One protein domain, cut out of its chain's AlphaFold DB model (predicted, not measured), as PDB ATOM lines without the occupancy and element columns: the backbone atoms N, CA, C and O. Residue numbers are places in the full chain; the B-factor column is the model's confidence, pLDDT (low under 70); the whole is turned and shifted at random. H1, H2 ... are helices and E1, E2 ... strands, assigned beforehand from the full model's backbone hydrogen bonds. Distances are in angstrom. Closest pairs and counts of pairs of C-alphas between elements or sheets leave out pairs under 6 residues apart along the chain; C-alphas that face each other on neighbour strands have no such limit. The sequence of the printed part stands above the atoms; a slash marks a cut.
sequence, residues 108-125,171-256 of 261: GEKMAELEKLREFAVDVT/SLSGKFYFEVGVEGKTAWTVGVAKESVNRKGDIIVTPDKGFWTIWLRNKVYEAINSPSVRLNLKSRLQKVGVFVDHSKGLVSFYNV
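Overview. This is residues 108 to 125 and 171 to 256 of the 261 residues of a protein of Austrofundulus limnaeus (UniProt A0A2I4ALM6). Two three-stranded sheets, E1 E5 E6 and E2 E3 E4, lie face to face as a small sandwich with nearly aligned strands, and helix H1 covers the outside of E1 E5 E6. Residues 199 to 204, in the loop between E2 and E3, stick out on the side away from H1. The printed part has 104 residues with one named helix and six named strands, in the order H1 E1 E2 E3 E4 E5 E6; both sheets are antiparallel. The class is mixed, helices and strands, with under half of the residues in named elements; the whole is compact, with a radius of gyration of the C-alphas of 14.0 A and spans of 43 by 32 by 26 A.

Arrangement. H1, residues 108 to 120, is on one face of the sheet of E1, residues 175 to 181, E5, residues 239 to 245, and E6, residues 250 to 255: two layers, helix over sheet, at a height over the sheet of 10.1 A. The closest C-alphas of H1 and E1, Phe 120 and Phe 176, are 4.7 A apart. In H1, 7 of 9 O i to N i+4 pairs are within hydrogen-bond range. Within that range are also N 178 and O 242 of E1 and E5, 3.0 A, and N 243 and O 252 of the hairpin E5 and E6, 2.9 A. E2, residues 188 to 193, E3, residues 211 to 217, and E4, residues 220 to 223, form a meander, each strand the antiparallel neighbour of the one before, with N 190 and O 214 2.9 A apart and N 217 and O 220 3.0 A apart. The facing parts of the two sheets are 10.6 A centre to centre.

Along the chain. H1 begins with C-alpha 108 at (51.795, 155.022, 461.557) and measures 19.8 A; E1 measures 20.8 A and E5 20.2 A. E6 ends with C-alpha 255 at (61.395, 151.355, 470.716).

Size, cuts and confidence. The C-alphas of Gly 108 and Gly 201, the two farthest apart, are 45.0 A apart. Residues 126 to 170 are not printed, and C-alphas 125 and 171 are 10.7 A apart across this cut. The links E2 to E3 and E4 to E5 are long. Mean pLDDT of the printed part is 89.4, and no printed residue is under 70.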
ATOM      1  N   GLY A 108      51.357 155.046 462.956       72.00
ATOM      2  CA  GLY A 108      51.795 155.022 461.557       72.00
ATOM      3  C   GLY A 108      52.805 156.120 461.198       72.00
ATOM      4  O   GLY A 108      53.745 155.854 460.457       72.00
ATOM      5  N   GLU A 109      52.656 157.325 461.753       74.06
ATOM      6  CA  GLU A 109      53.576 158.445 461.505       74.06
ATOM      7  C   GLU A 109      54.923 158.216 462.193       74.06
ATOM      8  O   GLU A 109      55.972 158.388 461.572       74.06
ATOM      9  N   LYS A 110      54.891 157.725 463.439       73.31
ATOM     10  CA  LYS A 110      56.096 157.342 464.189       73.31
ATOM     11  C   LYS A 110      56.885 156.245 463.472       73.31
ATOM     12  O   LYS A 110      58.100 156.343 463.327       73.31
ATOM     13  N   MET A 111      56.194 155.223 462.964       78.44
ATOM     14  CA  MET A 111      56.837 154.155 462.193       78.44
ATOM     15  C   MET A 111      57.422 154.680 460.875       78.44
ATOM     16  O   MET A 111      58.530 154.299 460.512       78.44
ATOM     17  N   ALA A 112      56.736 155.595 460.183       84.00
ATOM     18  CA  ALA A 112      57.266 156.212 458.967       84.00
ATOM     19  C   ALA A 112      58.518 157.070 459.233       84.00
ATOM     20  O   ALA A 112      59.423 157.111 458.399       84.00
ATOM     21  N   GLU A 113      58.596 157.750 460.380       84.44
ATOM     22  CA  GLU A 113      59.814 158.444 460.807       84.44
ATOM     23  C   GLU A 113      60.952 157.458 461.083       84.44
ATOM     24  O   GLU A 113      62.061 157.656 460.587       84.44
ATOM     25  N   LEU A 114      60.674 156.366 461.799       86.62
ATOM     26  CA  LEU A 114      61.662 155.324 462.071       86.62
ATOM     27  C   LEU A 114      62.250 154.734 460.778       86.62
ATOM     28  O   LEU A 114      63.464 154.549 460.689       86.62
ATOM     29  N   GLU A 115      61.423 154.509 459.751       89.62
ATOM     30  CA  GLU A 115      61.912 154.056 458.440       89.62
ATOM     31  C   GLU A 115      62.836 155.082 457.769       89.62
ATOM     32  O   GLU A 115      63.852 154.702 457.191       89.62
ATOM     33  N   LYS A 116      62.569 156.388 457.905       90.88
ATOM     34  CA  LYS A 116      63.497 157.427 457.417       90.88
ATOM     35  C   LYS A 116      64.824 157.408 458.171       90.88
ATOM     36  O   LYS A 116      65.870 157.657 457.583       90.88
ATOM     37  N   LEU A 117      64.819 157.110 459.473       91.31
ATOM     38  CA  LEU A 117      66.061 157.012 460.251       91.31
ATOM     39  C   LEU A 117      66.930 155.832 459.804       91.31
ATOM     40  O   LEU A 117      68.158 155.931 459.848       91.31
ATOM     41  N   ARG A 118      66.313 154.750 459.316       94.19
ATOM     42  CA  ARG A 118      67.026 153.594 458.753       94.19
ATOM     43  C   ARG A 118      67.764 153.905 457.450       94.19
ATOM     44  O   ARG A 118      68.666 153.151 457.100       94.19
ATOM     45  N   GLU A 119      67.501 155.034 456.791       95.38
ATOM     46  CA  GLU A 119      68.361 155.529 455.700       95.38
ATOM     47  C   GLU A 119      69.792 155.835 456.183       95.38
ATOM     48  O   GLU A 119      70.736 155.803 455.397       95.38
ATOM     49  N   PHE A 120      69.967 156.090 457.485       96.12
ATOM     50  CA  PHE A 120      71.265 156.289 458.133       96.12
ATOM     51  C   PHE A 120      71.782 155.021 458.829       96.12
ATOM     52  O   PHE A 120      72.680 155.115 459.670       96.12
ATOM     53  N   ALA A 121      71.201 153.850 458.547       96.75
ATOM     54  CA  ALA A 121      71.587 152.609 459.202       96.75
ATOM     55  C   ALA A 121      73.059 152.269 458.934       96.75
ATOM     56  O   ALA A 121      73.528 152.287 457.796       96.75
ATOM     57  N   VAL A 122      73.776 151.928 459.999       96.88
ATOM     58  CA  VAL A 122      75.166 151.476 459.944       96.88
ATOM     59  C   VAL A 122      75.291 150.089 460.548       96.88
ATOM     60  O   VAL A 122      74.615 149.744 461.520       96.88
ATOM     61  N   ASP A 123      76.185 149.291 459.973       95.25
ATOM     62  CA  ASP A 123      76.448 147.945 460.452       95.25
ATOM     63  C   ASP A 123      77.541 147.961 461.533       95.25
ATOM     64  O   ASP A 123      78.728 148.015 461.229       95.25
ATOM     65  N   VAL A 124      77.143 147.941 462.808       96.00
ATOM     66  CA  VAL A 124      78.075 148.047 463.948       96.00
ATOM     67  C   VAL A 124      78.632 146.676 464.324       96.00
ATOM     68  O   VAL A 124      77.864 145.730 464.515       96.00
ATOM     69  N   THR A 125      79.952 146.551 464.468       97.62
ATOM     70  CA  THR A 125      80.595 145.355 465.049       97.62
ATOM     71  C   THR A 125      81.278 145.694 466.368       97.62
ATOM     72  O   THR A 125      81.759 146.806 466.550       97.62
ATOM     73  N   SER A 171      84.722 154.011 464.759       88.44
ATOM     74  CA  SER A 171      84.409 155.379 465.184       88.44
ATOM     75  C   SER A 171      83.496 156.023 464.140       88.44
ATOM     76  O   SER A 171      83.886 156.224 462.990       88.44
ATOM     77  N   LEU A 172      82.270 156.354 464.541       89.06
ATOM     78  CA  LEU A 172      81.242 156.899 463.654       89.06
ATOM     79  C   LEU A 172      81.193 158.428 463.733       89.06
ATOM     80  O   LEU A 172      81.428 159.022 464.786       89.06
ATOM     81  N   SER A 173      80.871 159.082 462.614       87.56
ATOM     82  CA  SER A 173      80.660 160.530 462.556       87.56
ATOM     83  C   SER A 173      79.480 160.904 461.655       87.56
ATOM     84  O   SER A 173      79.028 160.094 460.854       87.56
ATOM     85  N   GLY A 174      78.960 162.127 461.792       91.62
ATOM     86  CA  GLY A 174      77.806 162.587 461.018       91.62
ATOM     87  C   GLY A 174      76.478 162.102 461.604       91.62
ATOM     88  O   GLY A 174      76.235 162.282 462.799       91.62
ATOM     89  N   LYS A 175      75.610 161.556 460.745       95.00
ATOM     90  CA  LYS A 175      74.334 160.949 461.138       95.00
ATOM     91  C   LYS A 175      74.414 159.445 460.972       95.00
ATOM     92  O   LYS A 175      74.836 158.986 459.915       95.00
ATOM     93  N   PHE A 176      73.993 158.703 461.984       95.81
ATOM     94  CA  PHE A 176      73.962 157.248 461.920       95.81
ATOM     95  C   PHE A 176      72.867 156.677 462.811       95.81
ATOM     96  O   PHE A 176      72.442 157.302 463.787       95.81
ATOM     97  N   TYR A 177      72.427 155.478 462.456       96.62
ATOM     98  CA  TYR A 177      71.402 154.723 463.148       96.62
ATOM     99  C   TYR A 177      71.834 153.266 463.317       96.62
ATOM    100  O   TYR A 177      72.391 152.675 462.397       96.62
ATOM    101  N   PHE A 178      71.561 152.665 464.470       97.06
ATOM    102  CA  PHE A 178      71.721 151.225 464.669       97.06
ATOM    103  C   PHE A 178      70.663 150.695 465.633       97.06
ATOM    104  O   PHE A 178      70.113 151.443 466.441       97.06
ATOM    105  N   GLU A 179      70.380 149.397 465.559       97.31
ATOM    106  CA  GLU A 179      69.419 148.733 466.436       97.31
ATOM    107  C   GLU A 179      70.105 147.660 467.288       97.31
ATOM    108  O   GLU A 179      70.980 146.939 466.809       97.31
ATOM    109  N   VAL A 180      69.679 147.516 468.544       97.75
ATOM    110  CA  VAL A 180      70.203 146.515 469.482       97.75
ATOM    111  C   VAL A 180      69.061 145.665 470.020       97.75
ATOM    112  O   VAL A 180      68.122 146.183 470.626       97.75
ATOM    113  N   GLY A 181      69.147 144.350 469.816       97.62
ATOM    114  CA  GLY A 181      68.224 143.383 470.409       97.62
ATOM    115  C   GLY A 181      68.474 143.223 471.909       97.62
ATOM    116  O   GLY A 181      69.579 142.892 472.330       97.62
ATOM    117  N   VAL A 182      67.437 143.444 472.715       96.56
ATOM    118  CA  VAL A 182      67.460 143.357 474.189       96.56
ATOM    119  C   VAL A 182      66.377 142.420 474.741       96.56
ATOM    120  O   VAL A 182      66.166 142.342 475.954       96.56
ATOM    121  N   GLU A 183      65.704 141.687 473.854       95.12
ATOM    122  CA  GLU A 183      64.656 140.722 474.173       95.12
ATOM    123  C   GLU A 183      65.078 139.744 475.281       95.12
ATOM    124  O   GLU A 183      66.190 139.204 475.315       95.12
ATOM    125  N   GLY A 184      64.175 139.552 476.245       91.94
ATOM    126  CA  GLY A 184      64.357 138.634 477.370       91.94
ATOM    127  C   GLY A 184      65.405 139.051 478.414       91.94
ATOM    128  O   GLY A 184      65.509 138.388 479.447       91.94
ATOM    129  N   LYS A 185      66.165 140.136 478.209       92.38
ATOM    130  CA  LYS A 185      67.197 140.596 479.155       92.38
ATOM    131  C   LYS A 185      66.581 141.364 480.332       92.38
ATOM    132  O   LYS A 185      65.646 142.146 480.175       92.38
ATOM    133  N   THR A 186      67.137 141.168 481.528       89.81
ATOM    134  CA  THR A 186      66.689 141.828 482.774       89.81
ATOM    135  C   THR A 186      67.590 142.975 483.221       89.81
ATOM    136  O   THR A 186      67.174 143.768 484.066       89.81
ATOM    137  N   ALA A 187      68.804 143.052 482.676       92.06
ATOM    138  CA  ALA A 187      69.736 144.144 482.882       92.06
ATOM    139  C   ALA A 187      70.566 144.377 481.616       92.06
ATOM    140  O   ALA A 187      71.022 143.411 481.004       92.06
ATOM    141  N   TRP A 188      70.725 145.638 481.215       94.94
ATOM    142  CA  TRP A 188      71.546 146.045 480.070       94.94
ATOM    143  C   TRP A 188      71.713 147.566 480.040       94.94
ATOM    144  O   TRP A 188      70.893 148.291 480.600       94.94
ATOM    145  N   THR A 189      72.746 148.040 479.345       95.50
ATOM    146  CA  THR A 189      72.964 149.454 479.011       95.50
ATOM    147  C   THR A 189      73.256 149.546 477.513       95.50
ATOM    148  O   THR A 189      74.076 148.782 477.012       95.50
ATOM    149  N   VAL A 190      72.602 150.464 476.798       96.88
ATOM    150  CA  VAL A 190      72.794 150.686 475.352       96.88
ATOM    151  C   VAL A 190      72.936 152.178 475.081       96.88
ATOM    152  O   VAL A 190      72.255 152.993 475.703       96.88
ATOM    153  N   GLY A 191      73.802 152.544 474.138       95.62
ATOM    154  CA  GLY A 191      73.931 153.915 473.662       95.62
ATOM    155  C   GLY A 191      75.260 154.171 472.973       95.62
ATOM    156  O   GLY A 191      75.825 153.272 472.353       95.62
ATOM    157  N   VAL A 192      75.750 155.403 473.081       95.62
ATOM    158  CA  VAL A 192      76.998 155.844 472.454       95.62
ATOM    159  C   VAL A 192      77.944 156.457 473.476       95.62
ATOM    160  O   VAL A 192      77.525 157.042 474.478       95.62
ATOM    161  N   ALA A 193      79.239 156.334 473.208       94.81
ATOM    162  CA  ALA A 193      80.303 156.900 474.020       94.81
ATOM    163  C   ALA A 193      81.292 157.662 473.135       94.81
ATOM    164  O   ALA A 193      81.504 157.309 471.974       94.81
ATOM    165  N   LYS A 194      81.933 158.698 473.681       91.94
ATOM    166  CA  LYS A 194      83.115 159.291 473.040       91.94
ATOM    167  C   LYS A 194      84.242 158.260 472.986       91.94
ATOM    168  O   LYS A 194      84.445 157.510 473.931       91.94
ATOM    169  N   GLU A 195      85.059 158.299 471.941       89.06
ATOM    170  CA  GLU A 195      86.246 157.436 471.861       89.06
ATOM    171  C   GLU A 195      87.204 157.653 473.053       89.06
ATOM    172  O   GLU A 195      87.812 156.705 473.557       89.06
ATOM    173  N   SER A 196      87.264 158.893 473.549       89.88
ATOM    174  CA  SER A 196      88.129 159.353 474.637       89.88
ATOM    175  C   SER A 196      87.612 159.085 476.056       89.88
ATOM    176  O   SER A 196      88.196 159.599 477.012       89.88
ATOM    177  N   VAL A 197      86.519 158.331 476.227       93.69
ATOM    178  CA  VAL A 197      86.018 158.005 477.571       93.69
ATOM    179  C   VAL A 197      87.059 157.247 478.391       93.69
ATOM    180  O   VAL A 197      87.830 156.440 477.866       93.69
ATOM    181  N   ASN A 198      87.053 157.482 479.703       92.00
ATOM    182  CA  ASN A 198      87.830 156.675 480.630       92.00
ATOM    183  C   ASN A 198      87.318 155.228 480.624       92.00
ATOM    184  O   ASN A 198      86.111 154.997 480.688       92.00
ATOM    185  N   ARG A 199      88.246 154.271 480.578       94.94
ATOM    186  CA  ARG A 199      87.950 152.829 480.535       94.94
ATOM    187  C   ARG A 199      88.489 152.082 481.756       94.94
ATOM    188  O   ARG A 199      88.397 150.863 481.799       94.94
ATOM    189  N   LYS A 200      89.076 152.804 482.716       92.94
ATOM    190  CA  LYS A 200      89.771 152.234 483.873       92.94
ATOM    191  C   LYS A 200      89.121 152.618 485.192       92.94
ATOM    192  O   LYS A 200      88.729 153.770 485.377       92.94
ATOM    193  N   GLY A 201      89.076 151.682 486.130       90.56
ATOM    194  CA  GLY A 201      88.505 151.903 487.449       90.56
ATOM    195  C   GLY A 201      86.995 152.141 487.418       90.56
ATOM    196  O   GLY A 201      86.272 151.599 486.585       90.56
ATOM    197  N   ASP A 202      86.506 152.926 488.376       84.19
ATOM    198  CA  ASP A 202      85.072 153.161 488.526       84.19
ATOM    199  C   ASP A 202      84.593 154.189 487.493       84.19
ATOM    200  O   ASP A 202      85.034 155.342 487.471       84.19
ATOM    201  N   ILE A 203      83.697 153.754 486.608       86.56
ATOM    202  CA  ILE A 203      83.206 154.563 485.492       86.56
ATOM    203  C   ILE A 203      81.855 155.157 485.852       86.56
ATOM    204  O   ILE A 203      80.880 154.447 486.095       86.56
ATOM    205  N   ILE A 204      81.800 156.485 485.827       85.06
ATOM    206  CA  ILE A 204      80.553 157.235 485.920       85.06
ATOM    207  C   ILE A 204      80.004 157.365 484.501       85.06
ATOM    208  O   ILE A 204      80.567 158.073 483.663       85.06
ATOM    209  N   VAL A 205      78.922 156.644 484.228       86.56
ATOM    210  CA  VAL A 205      78.230 156.687 482.941       86.56
ATOM    211  C   VAL A 205      77.314 157.903 482.975       86.56
ATOM    212  O   VAL A 205      76.245 157.834 483.556       86.56
ATOM    213  N   THR A 206      77.744 159.037 482.435       84.56
ATOM    214  CA  THR A 206      76.915 160.247 482.315       84.56
ATOM    215  C   THR A 206      77.303 161.057 481.072       84.56
ATOM    216  O   THR A 206      78.440 160.941 480.586       84.56
ATOM    217  N   PRO A 207      76.410 161.937 480.577       84.19
ATOM    218  CA  PRO A 207      76.695 162.822 479.446       84.19
ATOM    219  C   PRO A 207      77.962 163.671 479.608       84.19
ATOM    220  O   PRO A 207      78.754 163.795 478.668       84.19
ATOM    221  N   ASP A 208      78.223 164.209 480.804       83.88
ATOM    222  CA  ASP A 208      79.419 165.019 481.083       83.88
ATOM    223  C   ASP A 208      80.721 164.204 481.024       83.88
ATOM    224  O   ASP A 208      81.785 164.758 480.725       83.88
ATOM    225  N   LYS A 209      80.634 162.884 481.232       86.69
ATOM    226  CA  LYS A 209      81.738 161.928 481.063       86.69
ATOM    227  C   LYS A 209      81.821 161.343 479.657       86.69
ATOM    228  O   LYS A 209      82.743 160.585 479.379       86.69
ATOM    229  N   GLY A 210      80.931 161.754 478.752       90.56
ATOM    230  CA  GLY A 210      80.945 161.359 477.347       90.56
ATOM    231  C   GLY A 210      80.146 160.100 477.037       90.56
ATOM    232  O   GLY A 210      80.443 159.474 476.023       90.56
ATOM    233  N   PHE A 211      79.170 159.746 477.875       92.06
ATOM    234  CA  PHE A 211      78.260 158.622 477.657       92.06
ATOM    235  C   PHE A 211      76.823 159.109 477.478       92.06
ATOM    236  O   PHE A 211      76.317 159.877 478.293       92.06
ATOM    237  N   TRP A 212      76.149 158.614 476.445       94.00
ATOM    238  CA  TRP A 212      74.731 158.856 476.192       94.00
ATOM    239  C   TRP A 212      74.044 157.525 476.036       94.00
ATOM    240  O   TRP A 212      74.171 156.872 475.002       94.00
ATOM    241  N   THR A 213      73.376 157.101 477.096       94.81
ATOM    242  CA  THR A 213      72.925 155.721 477.238       94.81
ATOM    243  C   THR A 213      71.594 155.658 477.963       94.81
ATOM    244  O   THR A 213      71.313 156.478 478.840       94.81
ATOM    245  N   ILE A 214      70.821 154.630 477.647       94.81
ATOM    246  CA  ILE A 214      69.684 154.186 478.448       94.81
ATOM    247  C   ILE A 214      70.019 152.819 479.047       94.81
ATOM    248  O   ILE A 214      70.815 152.059 478.479       94.81
ATOM    249  N   TRP A 215      69.418 152.487 480.182       93.94
ATOM    250  CA  TRP A 215      69.566 151.165 480.782       93.94
ATOM    251  C   TRP A 215      68.238 150.557 481.208       93.94
ATOM    252  O   TRP A 215      67.228 151.243 481.369       93.94
ATOM    253  N   LEU A 216      68.282 149.253 481.442       92.06
ATOM    254  CA  LEU A 216      67.329 148.528 482.263       92.06
ATOM    255  C   LEU A 216      68.086 147.994 483.478       92.06
ATOM    256  O   LEU A 216      69.053 147.250 483.321       92.06
ATOM    257  N   ARG A 217      67.649 148.341 484.689       88.12
ATOM    258  CA  ARG A 217      68.148 147.756 485.946       88.12
ATOM    259  C   ARG A 217      66.996 147.622 486.924       88.12
ATOM    260  O   ARG A 217      66.152 148.505 487.006       88.12
ATOM    261  N   ASN A 218      66.924 146.513 487.660       86.69
ATOM    262  CA  ASN A 218      65.876 146.287 488.666       86.69
ATOM    263  C   ASN A 218      64.441 146.540 488.147       86.69
ATOM    264  O   ASN A 218      63.590 147.038 488.879       86.69
ATOM    265  N   LYS A 219      64.168 146.183 486.881       86.62
ATOM    266  CA  LYS A 219      62.883 146.414 486.181       86.62
ATOM    267  C   LYS A 219      62.529 147.891 485.927       86.62
ATOM    268  O   LYS A 219      61.385 148.180 485.585       86.62
ATOM    269  N   VAL A 220      63.478 148.811 486.078       87.50
ATOM    270  CA  VAL A 220      63.311 150.237 485.784       87.50
ATOM    271  C   VAL A 220      64.130 150.588 484.547       87.50
ATOM    272  O   VAL A 220      65.312 150.254 484.466       87.50
ATOM    273  N   TYR A 221      63.478 151.247 483.590       88.12
ATOM    274  CA  TYR A 221      64.134 151.854 482.441       88.12
ATOM    275  C   TYR A 221      64.495 153.292 482.780       88.12
ATOM    276  O   TYR A 221      63.633 154.050 483.234       88.12
ATOM    277  N   GLU A 222      65.746 153.671 482.555       86.88
ATOM    278  CA  GLU A 222      66.176 155.050 482.761       86.88
ATOM    279  C   GLU A 222      67.095 155.511 481.643       86.88
ATOM    280  O   GLU A 222      67.945 154.781 481.131       86.88
ATOM    281  N   ALA A 223      66.894 156.769 481.308       88.56
ATOM    282  CA  ALA A 223      67.763 157.610 480.536       88.56
ATOM    283  C   ALA A 223      68.841 158.161 481.470       88.56
ATOM    284  O   ALA A 223      68.543 158.870 482.437       88.56
ATOM    285  N   ILE A 224      70.096 157.803 481.210       84.81
ATOM    286  CA  ILE A 224      71.190 158.166 482.101       84.81
ATOM    287  C   ILE A 224      71.565 159.625 481.853       84.81
ATOM    288  O   ILE A 224      72.197 159.969 480.856       84.81
ATOM    289  N   ASN A 225      71.159 160.474 482.791       79.62
ATOM    290  CA  ASN A 225      71.512 161.884 482.869       79.62
ATOM    291  C   ASN A 225      71.874 162.243 484.326       79.62
ATOM    292  O   ASN A 225      71.921 161.364 485.195       79.62
ATOM    293  N   SER A 226      72.153 163.515 484.608       74.38
ATOM    294  CA  SER A 226      72.426 164.027 485.952       74.38
ATOM    295  C   SER A 226      71.364 165.062 486.356       74.38
ATOM    296  O   SER A 226      71.543 166.249 486.079       74.38
ATOM    297  N   PRO A 227      70.250 164.650 487.002       79.00
ATOM    298  CA  PRO A 227      69.918 163.299 487.477       79.00
ATOM    299  C   PRO A 227      69.358 162.382 486.378       79.00
ATOM    300  O   PRO A 227      68.952 162.837 485.313       79.00
ATOM    301  N   SER A 228      69.316 161.074 486.649       77.94
ATOM    302  CA  SER A 228      68.736 160.094 485.724       77.94
ATOM    303  C   SER A 228      67.236 160.324 485.538       77.94
ATOM    304  O   SER A 228      66.535 160.718 486.472       77.94
ATOM    305  N   VAL A 229      66.746 160.077 484.325       85.44
ATOM    306  CA  VAL A 229      65.348 160.291 483.940       85.44
ATOM    307  C   VAL A 229      64.673 158.940 483.756       85.44
ATOM    308  O   VAL A 229      65.095 158.132 482.935       85.44
ATOM    309  N   ARG A 230      63.603 158.676 484.506       84.50
ATOM    310  CA  ARG A 230      62.850 157.422 484.389       84.50
ATOM    311  C   ARG A 230      61.998 157.410 483.120       84.50
ATOM    312  O   ARG A 230      61.251 158.352 482.869       84.50
ATOM    313  N   LEU A 231      62.063 156.313 482.372       84.19
ATOM    314  CA  LEU A 231      61.318 156.107 481.130       84.19
ATOM    315  C   LEU A 231      60.047 155.295 481.422       84.19
ATOM    316  O   LEU A 231      60.103 154.223 482.034       84.19
ATOM    317  N   ASN A 232      58.888 155.819 481.019       79.75
ATOM    318  CA  ASN A 232      57.580 155.216 481.294       79.75
ATOM    319  C   ASN A 232      57.093 154.413 480.086       79.75
ATOM    320  O   ASN A 232      56.272 154.874 479.297       79.75
ATOM    321  N   LEU A 233      57.599 153.189 479.964       81.06
ATOM    322  CA  LEU A 233      57.262 152.307 478.853       81.06
ATOM    323  C   LEU A 233      55.964 151.537 479.114       81.06
ATOM    324  O   LEU A 233      55.749 151.004 480.204       81.06
ATOM    325  N   LYS A 234      55.115 151.424 478.086       76.94
ATOM    326  CA  LYS A 234      53.870 150.630 478.135       76.94
ATOM    327  C   LYS A 234      54.124 149.122 478.075       76.94
ATOM    328  O   LYS A 234      53.281 148.337 478.501       76.94
ATOM    329  N   SER A 235      55.261 148.715 477.519       82.94
ATOM    330  CA  SER A 235      55.655 147.319 477.343       82.94
ATOM    331  C   SER A 235      57.173 147.165 477.471       82.94
ATOM    332  O   SER A 235      57.906 148.153 477.541       82.94
ATOM    333  N   ARG A 236      57.657 145.922 477.561       86.88
ATOM    334  CA  ARG A 236      59.100 145.650 477.587       86.88
ATOM    335  C   ARG A 236      59.698 145.834 476.198       86.88
ATOM    336  O   ARG A 236      59.191 145.252 475.243       86.88
ATOM    337  N   LEU A 237      60.820 146.548 476.136       90.81
ATOM    338  CA  LEU A 237      61.617 146.694 474.918       90.81
ATOM    339  C   LEU A 237      62.141 145.333 474.459       90.81
ATOM    340  O   LEU A 237      62.780 144.631 475.248       90.81
ATOM    341  N   GLN A 238      61.901 144.997 473.193       93.69
ATOM    342  CA  GLN A 238      62.571 143.881 472.519       93.69
ATOM    343  C   GLN A 238      63.797 144.369 471.758       93.69
ATOM    344  O   GLN A 238      64.823 143.688 471.716       93.69
ATOM    345  N   LYS A 239      63.717 145.579 471.198       95.19
ATOM    346  CA  LYS A 239      64.799 146.175 470.428       95.19
ATOM    347  C   LYS A 239      64.847 147.693 470.602       95.19
ATOM    348  O   LYS A 239      63.815 148.363 470.593       95.19
ATOM    349  N   VAL A 240      66.058 148.222 470.754       95.69
ATOM    350  CA  VAL A 240      66.327 149.657 470.917       95.69
ATOM    351  C   VAL A 240      66.994 150.194 469.663       95.69
ATOM    352  O   VAL A 240      68.064 149.719 469.295       95.69
ATOM    353  N   GLY A 241      66.389 151.198 469.038       95.88
ATOM    354  CA  GLY A 241      67.015 151.996 467.991       95.88
ATOM    355  C   GLY A 241      67.785 153.161 468.601       95.88
ATOM    356  O   GLY A 241      67.269 153.832 469.494       95.88
ATOM    357  N   VAL A 242      68.996 153.415 468.119       95.88
ATOM    358  CA  VAL A 242      69.837 154.542 468.533       95.88
ATOM    359  C   VAL A 242      70.145 155.378 467.303       95.88
ATOM    360  O   VAL A 242      70.784 154.895 466.371       95.88
ATOM    361  N   PHE A 243      69.694 156.629 467.301       94.62
ATOM    362  CA  PHE A 243      70.005 157.604 466.260       94.62
ATOM    363  C   PHE A 243      70.925 158.680 466.811       94.62
ATOM    364  O   PHE A 243      70.726 159.169 467.924       94.62
ATOM    365  N   VAL A 244      71.890 159.099 466.003       93.50
ATOM    366  CA  VAL A 244      72.808 160.179 466.343       93.50
ATOM    367  C   VAL A 244      72.844 161.204 465.218       93.50
ATOM    368  O   VAL A 244      72.954 160.844 464.050       93.50
ATOM    369  N   ASP A 245      72.813 162.488 465.576       90.62
ATOM    370  CA  ASP A 245      73.115 163.610 464.684       90.62
ATOM    371  C   ASP A 245      74.225 164.458 465.316       90.62
ATOM    372  O   ASP A 245      73.979 165.311 466.177       90.62
ATOM    373  N   HIS A 246      75.473 164.230 464.890       85.38
ATOM    374  CA  HIS A 246      76.633 164.962 465.406       85.38
ATOM    375  C   HIS A 246      76.546 166.471 465.170       85.38
ATOM    376  O   HIS A 246      76.994 167.234 466.030       85.38
ATOM    377  N   SER A 247      75.960 166.895 464.044       81.19
ATOM    378  CA  SER A 247      75.852 168.314 463.682       81.19
ATOM    379  C   SER A 247      74.915 169.066 464.625       81.19
ATOM    380  O   SER A 247      75.208 170.190 465.029       81.19
ATOM    381  N   LYS A 248      73.834 168.404 465.051       81.62
ATOM    382  CA  LYS A 248      72.878 168.939 466.029       81.62
ATOM    383  C   LYS A 248      73.237 168.602 467.474       81.62
ATOM    384  O   LYS A 248      72.639 169.145 468.396       81.62
ATOM    385  N   GLY A 249      74.209 167.717 467.679       82.00
ATOM    386  CA  GLY A 249      74.581 167.224 468.997       82.00
ATOM    387  C   GLY A 249      73.477 166.426 469.681       82.00
ATOM    388  O   GLY A 249      73.302 166.568 470.888       82.00
ATOM    389  N   LEU A 250      72.756 165.616 468.907       86.00
ATOM    390  CA  LEU A 250      71.580 164.867 469.340       86.00
ATOM    391  C   LEU A 250      71.877 163.364 469.394       86.00
ATOM    392  O   LEU A 250      72.510 162.829 468.481       86.00
ATOM    393  N   VAL A 251      71.368 162.697 470.430       89.88
ATOM    394  CA  VAL A 251      71.226 161.238 470.502       89.88
ATOM    395  C   VAL A 251      69.779 160.945 470.876       89.88
ATOM    396  O   VAL A 251      69.276 161.489 471.859       89.88
ATOM    397  N   SER A 252      69.120 160.095 470.098       89.50
ATOM    398  CA  SER A 252      67.721 159.715 470.295       89.50
ATOM    399  C   SER A 252      67.598 158.201 470.394       89.50
ATOM    400  O   SER A 252      68.310 157.467 469.705       89.50
ATOM    401  N   PHE A 253      66.680 157.747 471.245       91.56
ATOM    402  CA  PHE A 253      66.401 156.335 471.491       91.56
ATOM    403  C   PHE A 253      64.962 156.012 471.097       91.56
ATOM    404  O   PHE A 253      64.062 156.800 471.369       91.56
ATOM    405  N   TYR A 254      64.755 154.847 470.487       88.56
ATOM    406  CA  TYR A 254      63.458 154.420 469.958       88.56
ATOM    407  C   TYR A 254      63.146 152.994 470.382       88.56
ATOM    408  O   TYR A 254      64.022 152.128 470.329       88.56
ATOM    409  N   ASN A 255      61.889 152.721 470.732       89.50
ATOM    410  CA  ASN A 255      61.395 151.355 470.716       89.50
ATOM    411  C   ASN A 255      61.143 150.999 469.257       89.50
ATOM    412  O   ASN A 255      60.299 151.620 468.622       89.50
ATOM    413  N   VAL A 256      61.868 150.032 468.709       88.56
ATOM    414  CA  VAL A 256      61.737 149.706 467.280       88.56
ATOM    415  C   VAL A 256      60.356 149.127 466.953       88.56
ATOM    416  O   VAL A 256      59.891 149.258 465.825       88.56
TER     417      VAL A 256